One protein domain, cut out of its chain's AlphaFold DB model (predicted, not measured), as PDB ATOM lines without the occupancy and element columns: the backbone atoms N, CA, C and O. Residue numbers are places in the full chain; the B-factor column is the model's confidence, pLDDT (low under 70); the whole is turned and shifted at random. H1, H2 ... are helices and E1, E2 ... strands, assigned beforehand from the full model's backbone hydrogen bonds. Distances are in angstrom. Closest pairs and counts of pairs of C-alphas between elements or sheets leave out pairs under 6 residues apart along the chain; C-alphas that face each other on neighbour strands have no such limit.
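Overview. This is residues 40 to 155 of the 157 residues of an uncharacterized protein of Deltaproteobacteria bacterium (UniProt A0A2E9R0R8). A strongly twisted sheet of five strands, E1, E4, E5, E6 and E7, has a small sheet, E8, E9 and E10, partly face to face with it in a loose sandwich. Away from that small sheet, the hairpin E2 and E3 stands between the edge strands E1 and E7, like a patch on an incompletely closed barrel, and the short helix H1 grazes the large sheet. The 116 printed residues run E1 E2 E3 H1 E4 E5 E6 E7 E8 E9 E10, one named helix and ten named strands, mostly strand in class. The large sheet has the order E1 E4 E5 E6 E7 and the small one E8 E9 E10, both antiparallel. The whole is compact, with a radius of gyration of the C-alphas of 13.4 A and spans of 35 by 28 by 20 A.

Arrangement. E1, residues 40 to 42, is an edge strand and the antiparallel neighbour of E4, residues 71 to 77, with N 41 and O 72 2.8 A apart. The strands E2, residues 47 to 49, and E3, residues 55 to 57, form a hairpin, with N 48 and O 56 2.9 A apart. The closest C-alphas of E1 and E2 are those of Pro 42 and Ile 48, 6.4 A apart. H1, residues 59 to 65, only grazes the large sheet with residues 61 to 65; its O i to N i+4 pairs are within hydrogen-bond range. E4 begins a meander, each strand the antiparallel neighbour of the one before, with E5, residues 80 to 84, E6, residues 90 to 97, and E7, residues 101 to 108. Across it, N 75 and O 82 are 3.0 A apart, N 83 and O 92 2.8 A, and N 93 and O 105 2.8 A. The closest C-alphas of E3 and E7 are those of Ile 56 and Ala 102, 7.8 A apart. A second meander holds E8, residues 119 to 122, E9, residues 128 to 133, and E10, residues 138 to 143, with N 121 and O 130 2.8 A apart and N 131 and O 140 2.7 A. The two sheets form a sandwich, their facing parts 10.1 A centre to centre; the closest C-alphas of E4 and E8 are those of Thr 75 and Phe 120, 7.2 A apart.

Along the chain. E1 begins at C-alpha 40, (135.272, 61.392, 26.184). From first to last C-alpha, E4 measures 19.4 A, E6 21.3 A and E7 23.4 A. E9 measures 16.0 A and E10 16.6 A, ending at C-alpha 143, (135.798, 44.533, 14.891).

Size, cuts and confidence. The C-alphas of Lys 99 and Ala 137 are the two farthest apart, 39.7 A. The printed part has no cut, and no link is long. Residues 144 to 155 hold no named element, but residues 148 to 149 pair antiparallel with residues 141 to 142 of E10. Mean pLDDT of the printed part is 89.3, and no printed residue is under 70.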
ATOM      1  N   THR A  40     134.519  60.244  26.678       92.62
ATOM      2  CA  THR A  40     135.272  61.392  26.184       92.62
ATOM      3  C   THR A  40     136.332  61.743  27.219       92.62
ATOM      4  O   THR A  40     135.999  62.097  28.347       92.62
ATOM      5  N   VAL A  41     137.600  61.653  26.836       93.50
ATOM      6  CA  VAL A  41     138.747  61.843  27.728       93.50
ATOM      7  C   VAL A  41     139.499  63.110  27.315       93.50
ATOM      8  O   VAL A  41     139.771  63.284  26.124       93.50
ATOM      9  N   PRO A  42     139.830  64.022  28.247       95.31
ATOM     10  CA  PRO A  42     140.653  65.183  27.931       95.31
ATOM     11  C   PRO A  42     142.078  64.763  27.560       95.31
ATOM     12  O   PRO A  42     142.628  63.821  28.127       95.31
ATOM     13  N   VAL A  43     142.681  65.495  26.626       95.81
ATOM     14  CA  VAL A  43     144.106  65.372  26.308       95.81
ATOM     15  C   VAL A  43     144.855  66.455  27.071       95.81
ATOM     16  O   VAL A  43     144.634  67.642  26.837       95.81
ATOM     17  N   VAL A  44     145.757  66.050  27.959       94.81
ATOM     18  CA  VAL A  44     146.590  66.959  28.755       94.81
ATOM     19  C   VAL A  44     148.042  66.674  28.407       94.81
ATOM     20  O   VAL A  44     148.508  65.553  28.583       94.81
ATOM     21  N   GLU A  45     148.728  67.662  27.829       91.62
ATOM     22  CA  GLU A  45     150.153  67.564  27.463       91.62
ATOM     23  C   GLU A  45     150.503  66.325  26.613       91.62
ATOM     24  O   GLU A  45     151.564  65.726  26.736       91.62
ATOM     25  N   GLY A  46     149.593  65.918  25.718       91.25
ATOM     26  CA  GLY A  46     149.799  64.749  24.855       91.25
ATOM     27  C   GLY A  46     149.553  63.403  25.540       91.25
ATOM     28  O   GLY A  46     149.854  62.372  24.945       91.25
ATOM     29  N   THR A  47     148.963  63.408  26.733       93.06
ATOM     30  CA  THR A  47     148.613  62.221  27.519       93.06
ATOM     31  C   THR A  47     147.103  62.145  27.735       93.06
ATOM     32  O   THR A  47     146.409  63.166  27.772       93.06
ATOM     33  N   ILE A  48     146.585  60.925  27.871       93.31
ATOM     34  CA  ILE A  48     145.197  60.645  28.256       93.31
ATOM     35  C   ILE A  48     145.161  59.717  29.468       93.31
ATOM     36  O   ILE A  48     146.011  58.837  29.603       93.31
ATOM     37  N   ALA A  49     144.163  59.895  30.331       90.19
ATOM     38  CA  ALA A  49     143.908  58.996  31.450       90.19
ATOM     39  C   ALA A  49     142.931  57.884  31.041       90.19
ATOM     40  O   ALA A  49     141.902  58.139  30.413       90.19
ATOM     41  N   LEU A  50     143.256  56.652  31.409       84.56
ATOM     42  CA  LEU A  50     142.396  55.488  31.280       84.56
ATOM     43  C   LEU A  50     141.547  55.292  32.540       84.56
ATOM     44  O   LEU A  50     141.737  55.922  33.578       84.56
ATOM     45  N   ASP A  51     140.581  54.388  32.437       73.25
ATOM     46  CA  ASP A  51     139.550  54.154  33.444       73.25
ATOM     47  C   ASP A  51     140.041  53.464  34.726       73.25
ATOM     48  O   ASP A  51     139.330  53.506  35.730       73.25
ATOM     49  N   ARG A  52     141.227  52.845  34.735       72.88
ATOM     50  CA  ARG A  52     141.818  52.234  35.942       72.88
ATOM     51  C   ARG A  52     142.973  53.055  36.514       72.88
ATOM     52  O   ARG A  52     143.732  52.559  37.342       72.88
ATOM     53  N   GLY A  53     143.067  54.323  36.114       75.44
ATOM     54  CA  GLY A  53     144.071  55.262  36.605       75.44
ATOM     55  C   GLY A  53     145.408  55.192  35.871       75.44
ATOM     56  O   GLY A  53     146.310  55.949  36.218       75.44
ATOM     57  N   GLU A  54     145.556  54.335  34.854       84.12
ATOM     58  CA  GLU A  54     146.730  54.380  33.985       84.12
ATOM     59  C   GLU A  54     146.683  55.614  33.078       84.12
ATOM     60  O   GLU A  54     145.618  56.102  32.706       84.12
ATOM     61  N   THR A  55     147.847  56.094  32.660       89.44
ATOM     62  CA  THR A  55     147.969  57.162  31.667       89.44
ATOM     63  C   THR A  55     148.688  56.643  30.435       89.44
ATOM     64  O   THR A  55     149.669  55.911  30.558       89.44
ATOM     65  N   ILE A  56     148.231  57.032  29.246       90.06
ATOM     66  CA  ILE A  56     148.879  56.683  27.979       90.06
ATOM     67  C   ILE A  56     149.315  57.954  27.260       90.06
ATOM     68  O   ILE A  56     148.509  58.856  27.024       90.06
ATOM     69  N   GLU A  57     150.582  57.987  26.852       91.81
ATOM     70  CA  GLU A  57     151.100  59.013  25.956       91.81
ATOM     71  C   GLU A  57     150.574  58.779  24.530       91.81
ATOM     72  O   GLU A  57     150.785  57.733  23.914       91.81
ATOM     73  N   VAL A  58     149.881  59.774  23.982       93.88
ATOM     74  CA  VAL A  58     149.291  59.749  22.635       93.88
ATOM     75  C   VAL A  58     149.935  60.766  21.692       93.88
ATOM     76  O   VAL A  58     149.516  60.886  20.541       93.88
ATOM     77  N   ALA A  59     150.986  61.472  22.118       93.06
ATOM     78  CA  ALA A  59     151.665  62.499  21.324       93.06
ATOM     79  C   ALA A  59     152.097  62.000  19.929       93.06
ATOM     80  O   ALA A  59     151.909  62.695  18.925       93.06
ATOM     81  N   ALA A  60     152.598  60.763  19.838       92.75
ATOM     82  CA  ALA A  60     152.966  60.137  18.568       92.75
ATOM     83  C   ALA A  60     151.766  59.959  17.616       92.75
ATOM     84  O   ALA A  60     151.904  60.152  16.406       92.75
ATOM     85  N   ILE A  61     150.587  59.629  18.152       95.19
ATOM     86  CA  ILE A  61     149.335  59.507  17.392       95.19
ATOM     87  C   ILE A  61     148.888  60.885  16.902       95.19
ATOM     88  O   ILE A  61     148.655  61.066  15.707       95.19
ATOM     89  N   LEU A  62     148.862  61.883  17.790       94.69
ATOM     90  CA  LEU A  62     148.461  63.254  17.448       94.69
ATOM     91  C   LEU A  62     149.349  63.854  16.349       94.69
ATOM     92  O   LEU A  62     148.857  64.487  15.414       94.69
ATOM     93  N   LYS A  63     150.660  63.589  16.402       94.56
ATOM     94  CA  LYS A  63     151.610  64.000  15.360       94.56
ATOM     95  C   LYS A  63     151.297  63.360  14.003       94.56
ATOM     96  O   LYS A  63     151.404  64.041  12.983       94.56
ATOM     97  N   LYS A  64     150.908  62.078  13.976       95.19
ATOM     98  CA  LYS A  64     150.518  61.371  12.741       95.19
ATOM     99  C   LYS A  64     149.207  61.907  12.165       95.19
ATOM    100  O   LYS A  64     149.100  62.052  10.951       95.19
ATOM    101  N   GLU A  65     148.254  62.246  13.027       95.12
ATOM    102  CA  GLU A  65     146.964  62.813  12.621       95.12
ATOM    103  C   GLU A  65     147.046  64.292  12.217       95.12
ATOM    104  O   GLU A  65     146.176  64.789  11.504       95.12
ATOM    105  N   LYS A  66     148.116  64.995  12.618       93.88
ATOM    106  CA  LYS A  66     148.320  66.437  12.385       93.88
ATOM    107  C   LYS A  66     147.190  67.299  12.960       93.88
ATOM    108  O   LYS A  66     146.890  68.368  12.433       93.88
ATOM    109  N   VAL A  67     146.593  66.850  14.060       91.44
ATOM    110  CA  VAL A  67     145.564  67.582  14.807       91.44
ATOM    111  C   VAL A  67     145.888  67.583  16.298       91.44
ATOM    112  O   VAL A  67     146.638  66.740  16.790       91.44
ATOM    113  N   LYS A  68     145.324  68.551  17.025       93.31
ATOM    114  CA  LYS A  68     145.492  68.709  18.477       93.31
ATOM    115  C   LYS A  68     144.121  68.829  19.148       93.31
ATOM    116  O   LYS A  68     143.735  69.930  19.539       93.31
ATOM    117  N   PRO A  69     143.340  67.740  19.213       94.12
ATOM    118  CA  PRO A  69     142.033  67.791  19.842       94.12
ATOM    119  C   PRO A  69     142.191  67.995  21.353       94.12
ATOM    120  O   PRO A  69     143.064  67.398  21.980       94.12
ATOM    121  N   ALA A  70     141.317  68.806  21.952       94.62
ATOM    122  CA  ALA A  70     141.269  68.963  23.408       94.62
ATOM    123  C   ALA A  70     140.740  67.700  24.114       94.62
ATOM    124  O   ALA A  70     140.982  67.492  25.302       94.62
ATOM    125  N   LYS A  71     139.981  66.870  23.390       95.12
ATOM    126  CA  LYS A  71     139.349  65.651  23.893       95.12
ATOM    127  C   LYS A  71     139.399  64.551  22.840       95.12
ATOM    128  O   LYS A  71     139.234  64.825  21.654       95.12
ATOM    129  N   VAL A  72     139.569  63.314  23.281       96.00
ATOM    130  CA  VAL A  72     139.477  62.113  22.445       96.00
ATOM    131  C   VAL A  72     138.311  61.250  22.902       96.00
ATOM    132  O   VAL A  72     137.881  61.315  24.051       96.00
ATOM    133  N   LEU A  73     137.812  60.423  21.998       94.88
ATOM    134  CA  LEU A  73     136.846  59.379  22.288       94.88
ATOM    135  C   LEU A  73     137.568  58.059  22.448       94.88
ATOM    136  O   LEU A  73     138.387  57.674  21.610       94.88
ATOM    137  N   LEU A  74     137.210  57.364  23.513       93.12
ATOM    138  CA  LEU A  74     137.790  56.098  23.895       93.12
ATOM    139  C   LEU A  74     136.674  55.094  24.160       93.12
ATOM    140  O   LEU A  74     135.676  55.404  24.808       93.12
ATOM    141  N   THR A  75     136.844  53.870  23.685       91.62
ATOM    142  CA  THR A  75     135.996  52.739  24.071       91.62
ATOM    143  C   THR A  75     136.835  51.477  24.177       91.62
ATOM    144  O   THR A  75     137.906  51.386  23.576       91.62
ATOM    145  N   ARG A  76     136.375  50.503  24.961       89.00
ATOM    146  CA  ARG A  76     137.073  49.232  25.141       89.00
ATOM    147  C   ARG A  76     136.431  48.163  24.269       89.00
ATOM    148  O   ARG A  76     135.227  47.942  24.343       89.00
ATOM    149  N   LEU A  77     137.253  47.476  23.485       87.94
ATOM    150  CA  LEU A  77     136.842  46.416  22.576       87.94
ATOM    151  C   LEU A  77     137.790  45.224  22.721       87.94
ATOM    152  O   LEU A  77     138.942  45.288  22.299       87.94
ATOM    153  N   MET A  78     137.305  44.149  23.348       86.81
ATOM    154  CA  MET A  78     138.049  42.901  23.581       86.81
ATOM    155  C   MET A  78     139.470  43.110  24.122       86.81
ATOM    156  O   MET A  78     140.458  42.636  23.569       86.81
ATOM    157  N   GLY A  79     139.575  43.865  25.216       83.00
ATOM    158  CA  GLY A  79     140.850  44.110  25.893       83.00
ATOM    159  C   GLY A  79     141.741  45.177  25.247       83.00
ATOM    160  O   GLY A  79     142.661  45.636  25.920       83.00
ATOM    161  N   ALA A  80     141.439  45.625  24.027       88.62
ATOM    162  CA  ALA A  80     142.060  46.789  23.401       88.62
ATOM    163  C   ALA A  80     141.226  48.056  23.646       88.62
ATOM    164  O   ALA A  80     140.009  47.993  23.840       88.62
ATOM    165  N   TYR A  81     141.870  49.217  23.591       91.00
ATOM    166  CA  TYR A  81     141.185  50.500  23.512       91.00
ATOM    167  C   TYR A  81     141.099  50.956  22.062       91.00
ATOM    168  O   TYR A  81     142.098  50.968  21.347       91.00
ATOM    169  N   VAL A  82     139.911  51.364  21.639       93.81
ATOM    170  CA  VAL A  82     139.687  52.020  20.355       93.81
ATOM    171  C   VAL A  82     139.605  53.517  20.613       93.81
ATOM    172  O   VAL A  82     138.778  53.972  21.403       93.81
ATOM    173  N   LEU A  83     140.492  54.266  19.967       95.25
ATOM    174  CA  LEU A  83     140.673  55.698  20.144       95.25
ATOM    175  C   LEU A  83     140.428  56.437  18.830       95.25
ATOM    176  O   LEU A  83     140.938  56.066  17.770       95.25
ATOM    177  N   THR A  84     139.673  57.528  18.907       95.50
ATOM    178  CA  THR A  84     139.513  58.468  17.798       95.50
ATOM    179  C   THR A  84     139.165  59.868  18.304       95.50
ATOM    180  O   THR A  84     138.945  60.057  19.496       95.50
ATOM    181  N   ALA A  85     139.122  60.861  17.423       95.69
ATOM    182  CA  ALA A  85     138.637  62.198  17.746       95.69
ATOM    183  C   ALA A  85     138.136  62.908  16.489       95.69
ATOM    184  O   ALA A  85     138.351  62.456  15.363       95.69
ATOM    185  N   GLU A  86     137.481  64.047  16.683       94.06
ATOM    186  CA  GLU A  86     137.156  64.936  15.576       94.06
ATOM    187  C   GLU A  86     138.433  65.374  14.838       94.06
ATOM    188  O   GLU A  86     139.461  65.676  15.448       94.06
ATOM    189  N   GLY A  87     138.383  65.349  13.506       93.94
ATOM    190  CA  GLY A  87     139.512  65.650  12.631       93.94
ATOM    191  C   GLY A  87     140.473  64.482  12.376       93.94
ATOM    192  O   GLY A  87     141.303  64.585  11.472       93.94
ATOM    193  N   PHE A  88     140.363  63.362  13.102       95.12
ATOM    194  CA  PHE A  88     141.211  62.190  12.855       95.12
ATOM    195  C   PHE A  88     140.886  61.564  11.503       95.12
ATOM    196  O   PHE A  88     139.733  61.504  11.099       95.12
ATOM    197  N   ARG A  89     141.890  61.042  10.807       94.31
ATOM    198  CA  ARG A  89     141.729  60.262   9.572       94.31
ATOM    199  C   ARG A  89     141.784  58.764   9.820       94.31
ATOM    200  O   ARG A  89     141.362  58.002   8.946       94.31
ATOM    201  N   ASN A  90     142.286  58.346  10.980       95.06
ATOM    202  CA  ASN A  90     142.378  56.948  11.364       95.06
ATOM    203  C   ASN A  90     141.668  56.664  12.691       95.06
ATOM    204  O   ASN A  90     141.481  57.529  13.550       95.06
ATOM    205  N   ILE A  91     141.299  55.401  12.851       94.75
ATOM    206  CA  ILE A  91     140.852  54.815  14.110       94.75
ATOM    207  C   ILE A  91     142.044  54.066  14.694       94.75
ATOM    208  O   ILE A  91     142.640  53.221  14.023       94.75
ATOM    209  N   TRP A  92     142.399  54.380  15.933       96.06
ATOM    210  CA  TRP A  92     143.577  53.834  16.594       96.06
ATOM    211  C   TRP A  92     143.178  52.728  17.555       96.06
ATOM    212  O   TRP A  92     142.207  52.851  18.290       96.06
ATOM    213  N   PHE A  93     143.949  51.652  17.559       94.19
ATOM    214  CA  PHE A  93     143.828  50.566  18.516       94.19
ATOM    215  C   PHE A  93     145.041  50.615  19.421       94.19
ATOM    216  O   PHE A  93     146.166  50.503  18.933       94.19
ATOM    217  N   LEU A  94     144.806  50.775  20.717       92.19
ATOM    218  CA  LEU A  94     145.823  50.746  21.753       92.19
ATOM    219  C   LEU A  94     145.687  49.425  22.497       92.19
ATOM    220  O   LEU A  94     144.640  49.128  23.073       92.19
ATOM    221  N   GLN A  95     146.744  48.633  22.480       89.88
ATOM    222  CA  GLN A  95     146.820  47.378  23.201       89.88
ATOM    223  C   GLN A  95     147.860  47.539  24.308       89.88
ATOM    224  O   GLN A  95     149.054  47.571  23.997       89.88
ATOM    225  N   PRO A  96     147.441  47.629  25.581       82.06
ATOM    226  CA  PRO A  96     148.369  47.541  26.700       82.06
ATOM    227  C   PRO A  96     149.179  46.242  26.601       82.06
ATOM    228  O   PRO A  96     148.617  45.164  26.388       82.06
ATOM    229  N   THR A  97     150.499  46.355  26.707       79.06
ATOM    230  CA  THR A  97     151.475  45.267  26.622       79.06
ATOM    231  C   THR A  97     152.343  45.296  27.874       79.06
ATOM    232  O   THR A  97     153.245  46.120  27.993       79.06
ATOM    233  N   GLY A  98     152.089  44.387  28.813       70.62
ATOM    234  CA  GLY A  98     152.800  44.377  30.092       70.62
ATOM    235  C   GLY A  98     152.374  45.522  31.016       70.62
ATOM    236  O   GLY A  98     151.261  46.032  30.907       70.62
ATOM    237  N   LYS A  99     153.249  45.875  31.964       71.50
ATOM    238  CA  LYS A  99     152.947  46.830  33.040       71.50
ATOM    239  C   LYS A  99     153.032  48.292  32.589       71.50
ATOM    240  O   LYS A  99     152.179  49.082  32.968       71.50
ATOM    241  N   ASP A 100     154.019  48.611  31.749       75.25
ATOM    242  CA  ASP A 100     154.417  49.999  31.464       75.25
ATOM    243  C   ASP A 100     154.498  50.314  29.959       75.25
ATOM    244  O   ASP A 100     155.101  51.305  29.554       75.25
ATOM    245  N   ALA A 101     153.929  49.467  29.097       79.06
ATOM    246  CA  ALA A 101     153.952  49.689  27.655       79.06
ATOM    247  C   ALA A 101     152.577  49.479  27.022       79.06
ATOM    248  O   ALA A 101     151.747  48.709  27.502       79.06
ATOM    249  N   ALA A 102     152.352  50.151  25.897       85.38
ATOM    250  CA  ALA A 102     151.219  49.908  25.024       85.38
ATOM    251  C   ALA A 102     151.699  49.891  23.573       85.38
ATOM    252  O   ALA A 102     152.396  50.795  23.115       85.38
ATOM    253  N   SER A 103     151.298  48.862  22.836       90.44
ATOM    254  CA  SER A 103     151.435  48.848  21.384       90.44
ATOM    255  C   SER A 103     150.238  49.553  20.754       90.44
ATOM    256  O   SER A 103     149.137  49.555  21.312       90.44
ATOM    257  N   TYR A 104     150.436  50.160  19.588       92.88
ATOM    258  CA  TYR A 104     149.345  50.803  18.874       92.88
ATOM    259  C   TYR A 104     149.404  50.526  17.376       92.88
ATOM    260  O   TYR A 104     150.469  50.467  16.762       92.88
ATOM    261  N   ARG A 105     148.224  50.372  16.785       94.44
ATOM    262  CA  ARG A 105     148.015  50.246  15.338       94.44
ATOM    263  C   ARG A 105     146.855  51.134  14.918       94.44
ATOM    264  O   ARG A 105     146.110  51.618  15.766       94.44
ATOM    265  N   PHE A 106     146.685  51.337  13.620       93.88
ATOM    266  CA  PHE A 106     145.566  52.113  13.104       93.88
ATOM    267  C   PHE A 106     144.867  51.400  11.962       93.88
ATOM    268  O   PHE A 106     145.436  50.537  11.295       93.88
ATOM    269  N   VAL A 107     143.629  51.816  11.740       91.94
ATOM    270  CA  VAL A 107     142.836  51.466  10.575       91.94
ATOM    271  C   VAL A 107     142.364  52.770   9.962       91.94
ATOM    272  O   VAL A 107     141.850  53.644  10.664       91.94
ATOM    273  N   ALA A 108     142.583  52.928   8.661       90.31
ATOM    274  CA  ALA A 108     142.095  54.100   7.957       90.31
ATOM    275  C   ALA A 108     140.567  54.138   8.022       90.31
ATOM    276  O   ALA A 108     139.895  53.106   7.956       90.31
ATOM    277  N   THR A 109     140.017  55.340   8.136       85.38
ATOM    278  CA  THR A 109     138.569  55.517   8.055       85.38
ATOM    279  C   THR A 109     138.058  55.071   6.680       85.38
ATOM    280  O   THR A 109     138.761  55.260   5.680       85.38
ATOM    281  N   PRO A 110     136.841  54.500   6.595       79.88
ATOM    282  CA  PRO A 110     136.298  53.976   5.338       79.88
ATOM    283  C   PRO A 110     136.307  55.002   4.201       79.88
ATOM    284  O   PRO A 110     136.680  54.686   3.075       79.88
ATOM    285  N   ASP A 111     135.989  56.254   4.528       82.44
ATOM    286  CA  ASP A 111     135.884  57.340   3.555       82.44
ATOM    287  C   ASP A 111     137.215  58.083   3.328       82.44
ATOM    288  O   ASP A 111     137.263  59.030   2.544       82.44
ATOM    289  N   LYS A 112     138.297  57.687   4.022       84.62
ATOM    290  CA  LYS A 112     139.635  58.324   4.005       84.62
ATOM    291  C   LYS A 112     139.618  59.842   4.250       84.62
ATOM    292  O   LYS A 112     140.561  60.563   3.900       84.62
ATOM    293  N   LYS A 113     138.546  60.339   4.859       88.38
ATOM    294  CA  LYS A 113     138.333  61.742   5.209       88.38
ATOM    295  C   LYS A 113     138.513  61.924   6.717       88.38
ATOM    296  O   LYS A 113     138.335  60.964   7.465       88.38
ATOM    297  N   PRO A 114     138.875  63.136   7.171       91.69
ATOM    298  CA  PRO A 114     138.794  63.477   8.584       91.69
ATOM    299  C   PRO A 114     137.395  63.180   9.133       91.69
ATOM    300  O   PRO A 114     136.398  63.455   8.465       91.69
ATOM    301  N   LEU A 115     137.332  62.612  10.330       92.00
ATOM    302  CA  LEU A 115     136.089  62.307  11.014       92.00
ATOM    303  C   LEU A 115     135.420  63.586  11.506       92.00
ATOM    304  O   LEU A 115     136.068  64.435  12.120       92.00
ATOM    305  N   THR A 116     134.109  63.664  11.312       91.94
ATOM    306  CA  THR A 116     133.265  64.752  11.808       91.94
ATOM    307  C   THR A 116     132.265  64.180  12.798       91.94
ATOM    308  O   THR A 116     131.572  63.208  12.477       91.94
ATOM    309  N   ALA A 117     132.198  64.774  13.992       91.06
ATOM    310  CA  ALA A 117     131.331  64.339  15.089       91.06
ATOM    311  C   ALA A 117     131.332  62.807  15.320       91.06
ATOM    312  O   ALA A 117     130.264  62.186  15.284       91.06
ATOM    313  N   PRO A 118     132.507  62.163  15.491       93.19
ATOM    314  CA  PRO A 118     132.552  60.731  15.756       93.19
ATOM    315  C   PRO A 118     131.886  60.399  17.093       93.19
ATOM    316  O   PRO A 118     131.989  61.160  18.049       93.19
ATOM    317  N   GLN A 119     131.228  59.247  17.169       92.69
ATOM    318  CA  GLN A 119     130.644  58.691  18.388       92.69
ATOM    319  C   GLN A 119     130.729  57.167  18.337       92.69
ATOM    320  O   GLN A 119     130.585  56.569  17.274       92.69
ATOM    321  N   PHE A 120     130.944  56.524  19.480       91.62
ATOM    322  CA  PHE A 120     130.875  55.067  19.568       91.62
ATOM    323  C   PHE A 120     129.572  54.655  20.252       91.62
ATOM    324  O   PHE A 120     129.311  55.050  21.391       91.62
ATOM    325  N   GLU A 121     128.803  53.825  19.561       89.81
ATOM    326  CA  GLU A 121     127.589  53.170  20.030       89.81
ATOM    327  C   GLU A 121     127.846  51.675  20.261       89.81
ATOM    328  O   GLU A 121     128.743  51.066  19.667       89.81
ATOM    329  N   HIS A 122     127.018  51.067  21.107       82.50
ATOM    330  CA  HIS A 122     127.021  49.620  21.282       82.50
ATOM    331  C   HIS A 122     126.692  48.920  19.953       82.50
ATOM    332  O   HIS A 122     125.801  49.349  19.217       82.50
ATOM    333  N   SER A 123     127.420  47.849  19.639       82.44
ATOM    334  CA  SER A 123     127.093  46.949  18.530       82.44
ATOM    335  C   SER A 123     126.319  45.743  19.059       82.44
ATOM    336  O   SER A 123     126.442  45.382  20.225       82.44
ATOM    337  N   GLU A 124     125.556  45.075  18.198       76.81
ATOM    338  CA  GLU A 124     124.811  43.854  18.545       76.81
ATOM    339  C   GLU A 124     125.734  42.676  18.924       76.81
ATOM    340  O   GLU A 124     125.303  41.712  19.558       76.81
ATOM    341  N   SER A 125     127.018  42.761  18.557       82.06
ATOM    342  CA  SER A 125     128.050  41.772  18.862       82.06
ATOM    343  C   SER A 125     129.083  42.322  19.843       82.06
ATOM    344  O   SER A 125     129.585  43.430  19.677       82.06
ATOM    345  N   HIS A 126     129.479  41.497  20.815       80.12
ATOM    346  CA  HIS A 126     130.516  41.816  21.807       80.12
ATOM    347  C   HIS A 126     131.918  42.003  21.196       80.12
ATOM    348  O   HIS A 126     132.783  42.630  21.803       80.12
ATOM    349  N   ASN A 127     132.127  41.499  19.978       87.44
ATOM    350  CA  ASN A 127     133.385  41.596  19.238       87.44
ATOM    351  C   ASN A 127     133.495  42.871  18.392       87.44
ATOM    352  O   ASN A 127     134.534  43.097  17.762       87.44
ATOM    353  N   CYS A 128     132.441  43.695  18.368       89.38
ATOM    354  CA  CYS A 128     132.384  44.921  17.587       89.38
ATOM    355  C   CYS A 128     131.964  46.145  18.406       89.38
ATOM    356  O   CYS A 128     131.285  46.057  19.425       89.38
ATOM    357  N   VAL A 129     132.318  47.316  17.882       91.62
ATOM    358  CA  VAL A 129     131.750  48.608  18.269       91.62
ATOM    359  C   VAL A 129     131.217  49.332  17.041       91.62
ATOM    360  O   VAL A 129     131.815  49.253  15.969       91.62
ATOM    361  N   THR A 130     130.110  50.055  17.184       92.12
ATOM    362  CA  THR A 130     129.566  50.874  16.099       92.12
ATOM    363  C   THR A 130     130.164  52.272  16.181       92.12
ATOM    364  O   THR A 130     129.935  52.991  17.145       92.12
ATOM    365  N   LEU A 131     130.918  52.686  15.167       92.38
ATOM    366  CA  LEU A 131     131.309  54.074  14.960       92.38
ATOM    367  C   LEU A 131     130.229  54.788  14.151       92.38
ATOM    368  O   LEU A 131     129.948  54.433  13.004       92.38
ATOM    369  N   VAL A 132     129.659  55.815  14.759       91.88
ATOM    370  CA  VAL A 132     128.700  56.730  14.157       91.88
ATOM    371  C   VAL A 132     129.405  58.032  13.819       91.88
ATOM    372  O   VAL A 132     130.154  58.570  14.628       91.88
ATOM    373  N   LEU A 133     129.186  58.515  12.601       90.19
ATOM    374  CA  LEU A 133     129.809  59.711  12.044       90.19
ATOM    375  C   LEU A 133     128.739  60.670  11.528       90.19
ATOM    376  O   LEU A 133     127.617  60.249  11.224       90.19
ATOM    377  N   ASN A 134     129.117  61.939  11.350       84.81
ATOM    378  CA  ASN A 134     128.292  62.954  10.692       84.81
ATOM    379  C   ASN A 134     126.884  63.050  11.310       84.81
ATOM    380  O   ASN A 134     125.886  63.023  10.591       84.81
ATOM    381  N   ASN A 135     126.801  63.090  12.645       82.81
ATOM    382  CA  ASN A 135     125.539  63.158  13.396       82.81
ATOM    383  C   ASN A 135     124.543  62.030  13.057       82.81
ATOM    384  O   ASN A 135     123.337  62.253  13.014       82.81
ATOM    385  N   GLY A 136     125.037  60.820  12.781       83.56
ATOM    386  CA  GLY A 136     124.186  59.662  12.490       83.56
ATOM    387  C   GLY A 136     124.066  59.305  11.012       83.56
ATOM    388  O   GLY A 136     123.576  58.221  10.703       83.56
ATOM    389  N   ALA A 137     124.554  60.148  10.095       84.50
ATOM    390  CA  ALA A 137     124.423  59.899   8.658       84.50
ATOM    391  C   ALA A 137     125.245  58.695   8.167       84.50
ATOM    392  O   ALA A 137     125.012  58.173   7.078       84.50
ATOM    393  N   SER A 138     126.247  58.249   8.927       87.94
ATOM    394  CA  SER A 138     127.044  57.078   8.568       87.94
ATOM    395  C   SER A 138     127.378  56.240   9.789       87.94
ATOM    396  O   SER A 138     127.815  56.766  10.809       87.94
ATOM    397  N   LYS A 139     127.190  54.924   9.658       91.25
ATOM    398  CA  LYS A 139     127.520  53.934  10.681       91.25
ATOM    399  C   LYS A 139     128.429  52.855  10.107       91.25
ATOM    400  O   LYS A 139     128.207  52.374   8.988       91.25
ATOM    401  N   TRP A 140     129.428  52.486  10.895       92.06
ATOM    402  CA  TRP A 140     130.416  51.466  10.576       92.06
ATOM    403  C   TRP A 140     130.691  50.613  11.807       92.06
ATOM    404  O   TRP A 140     130.849  51.136  12.902       92.06
ATOM    405  N   ASN A 141     130.772  49.301  11.634       92.00
ATOM    406  CA  ASN A 141     131.153  48.374  12.688       92.00
ATOM    407  C   ASN A 141     132.662  48.154  12.649       92.00
ATOM    408  O   ASN A 141     133.218  47.830  11.602       92.00
ATOM    409  N   ILE A 142     133.307  48.317  13.796       92.31
ATOM    410  CA  ILE A 142     134.733  48.098  14.000       92.31
ATOM    411  C   ILE A 142     134.884  46.819  14.815       92.31
ATOM    412  O   ILE A 142     134.433  46.762  15.956       92.31
ATOM    413  N   HIS A 143     135.518  45.807  14.236       91.81
ATOM    414  CA  HIS A 143     135.798  44.533  14.891       91.81
ATOM    415  C   HIS A 143     137.120  44.586  15.668       91.81
ATOM    416  O   HIS A 143     138.049  45.295  15.272       91.81
ATOM    417  N   HIS A 144     137.250  43.799  16.740       88.62
ATOM    418  CA  HIS A 144     138.466  43.779  17.571       88.62
ATOM    419  C   HIS A 144     139.747  43.411  16.793       88.62
ATOM    420  O   HIS A 144     140.850  43.816  17.168       88.62
ATOM    421  N   SER A 145     139.615  42.699  15.667       88.25
ATOM    422  CA  SER A 145     140.733  42.402  14.760       88.25
ATOM    423  C   SER A 145     141.300  43.636  14.044       88.25
ATOM    424  O   SER A 145     142.394  43.562  13.490       88.25
ATOM    425  N   GLY A 146     140.604  44.777  14.061       87.94
ATOM    426  CA  GLY A 146     140.963  45.958  13.271       87.94
ATOM    427  C   GLY A 146     140.334  45.987  11.878       87.94
ATOM    428  O   GLY A 146     140.792  46.725  11.012       87.94
ATOM    429  N   GLN A 147     139.297  45.192  11.630       90.75
ATOM    430  CA  GLN A 147     138.521  45.280  10.393       90.75
ATOM    431  C   GLN A 147     137.303  46.184  10.581       90.75
ATOM    432  O   GLN A 147     136.734  46.255  11.672       90.75
ATOM    433  N   ILE A 148     136.906  46.869   9.509       91.00
ATOM    434  CA  ILE A 148     135.742  47.758   9.492       91.00
ATOM    435  C   ILE A 148     134.772  47.270   8.422       91.00
ATOM    436  O   ILE A 148     135.177  47.027   7.287       91.00
ATOM    437  N   ALA A 149     133.496  47.149   8.777       90.56
ATOM    438  CA  ALA A 149     132.444  46.694   7.876       90.56
ATOM    439  C   ALA A 149     131.107  47.389   8.153       90.56
ATOM    440  O   ALA A 149     130.956  48.133   9.123       90.56
ATOM    441  N   ARG A 150     130.112  47.163   7.289       89.88
ATOM    442  CA  ARG A 150     128.758  47.697   7.494       89.88
ATOM    443  C   ARG A 150     128.020  46.936   8.585       89.88
ATOM    444  O   ARG A 150     127.361  47.574   9.401       89.88
ATOM    445  N   ARG A 151     128.184  45.615   8.658       87.75
ATOM    446  CA  ARG A 151     127.666  44.781   9.747       87.75
ATOM    447  C   ARG A 151     128.812  44.052  10.432       87.75
ATOM    448  O   ARG A 151     129.806  43.720   9.796       87.75
ATOM    449  N   CYS A 152     128.667  43.780  11.727       85.19
ATOM    450  CA  CYS A 152     129.672  42.997  12.447       85.19
ATOM    451  C   CYS A 152     129.775  41.558  11.901       85.19
ATOM    452  O   CYS A 152     130.865  41.004  11.824       85.19
ATOM    453  N   SER A 153     128.663  40.978  11.437       85.81
ATOM    454  CA  SER A 153     128.637  39.651  10.802       85.81
ATOM    455  C   SER A 153     129.538  39.534   9.574       85.81
ATOM    456  O   SER A 153     129.972  38.442   9.244       85.81
ATOM    457  N   ASP A 154     129.835  40.643   8.895       85.38
ATOM    458  CA  ASP A 154     130.607  40.618   7.648       85.38
ATOM    459  C   ASP A 154     132.120  40.468   7.909       85.38
ATOM    460  O   ASP A 154     132.900  40.230   6.987       85.38
ATOM    461  N   VAL A 155     132.538  40.626   9.170       78.00
ATOM    462  CA  VAL A 155     133.928  40.511   9.642       78.00
ATOM    463  C   VAL A 155     134.131  39.353  10.619       78.00
ATOM    464  O   VAL A 155     135.257  38.885  10.778       78.00
TER     465      VAL A 155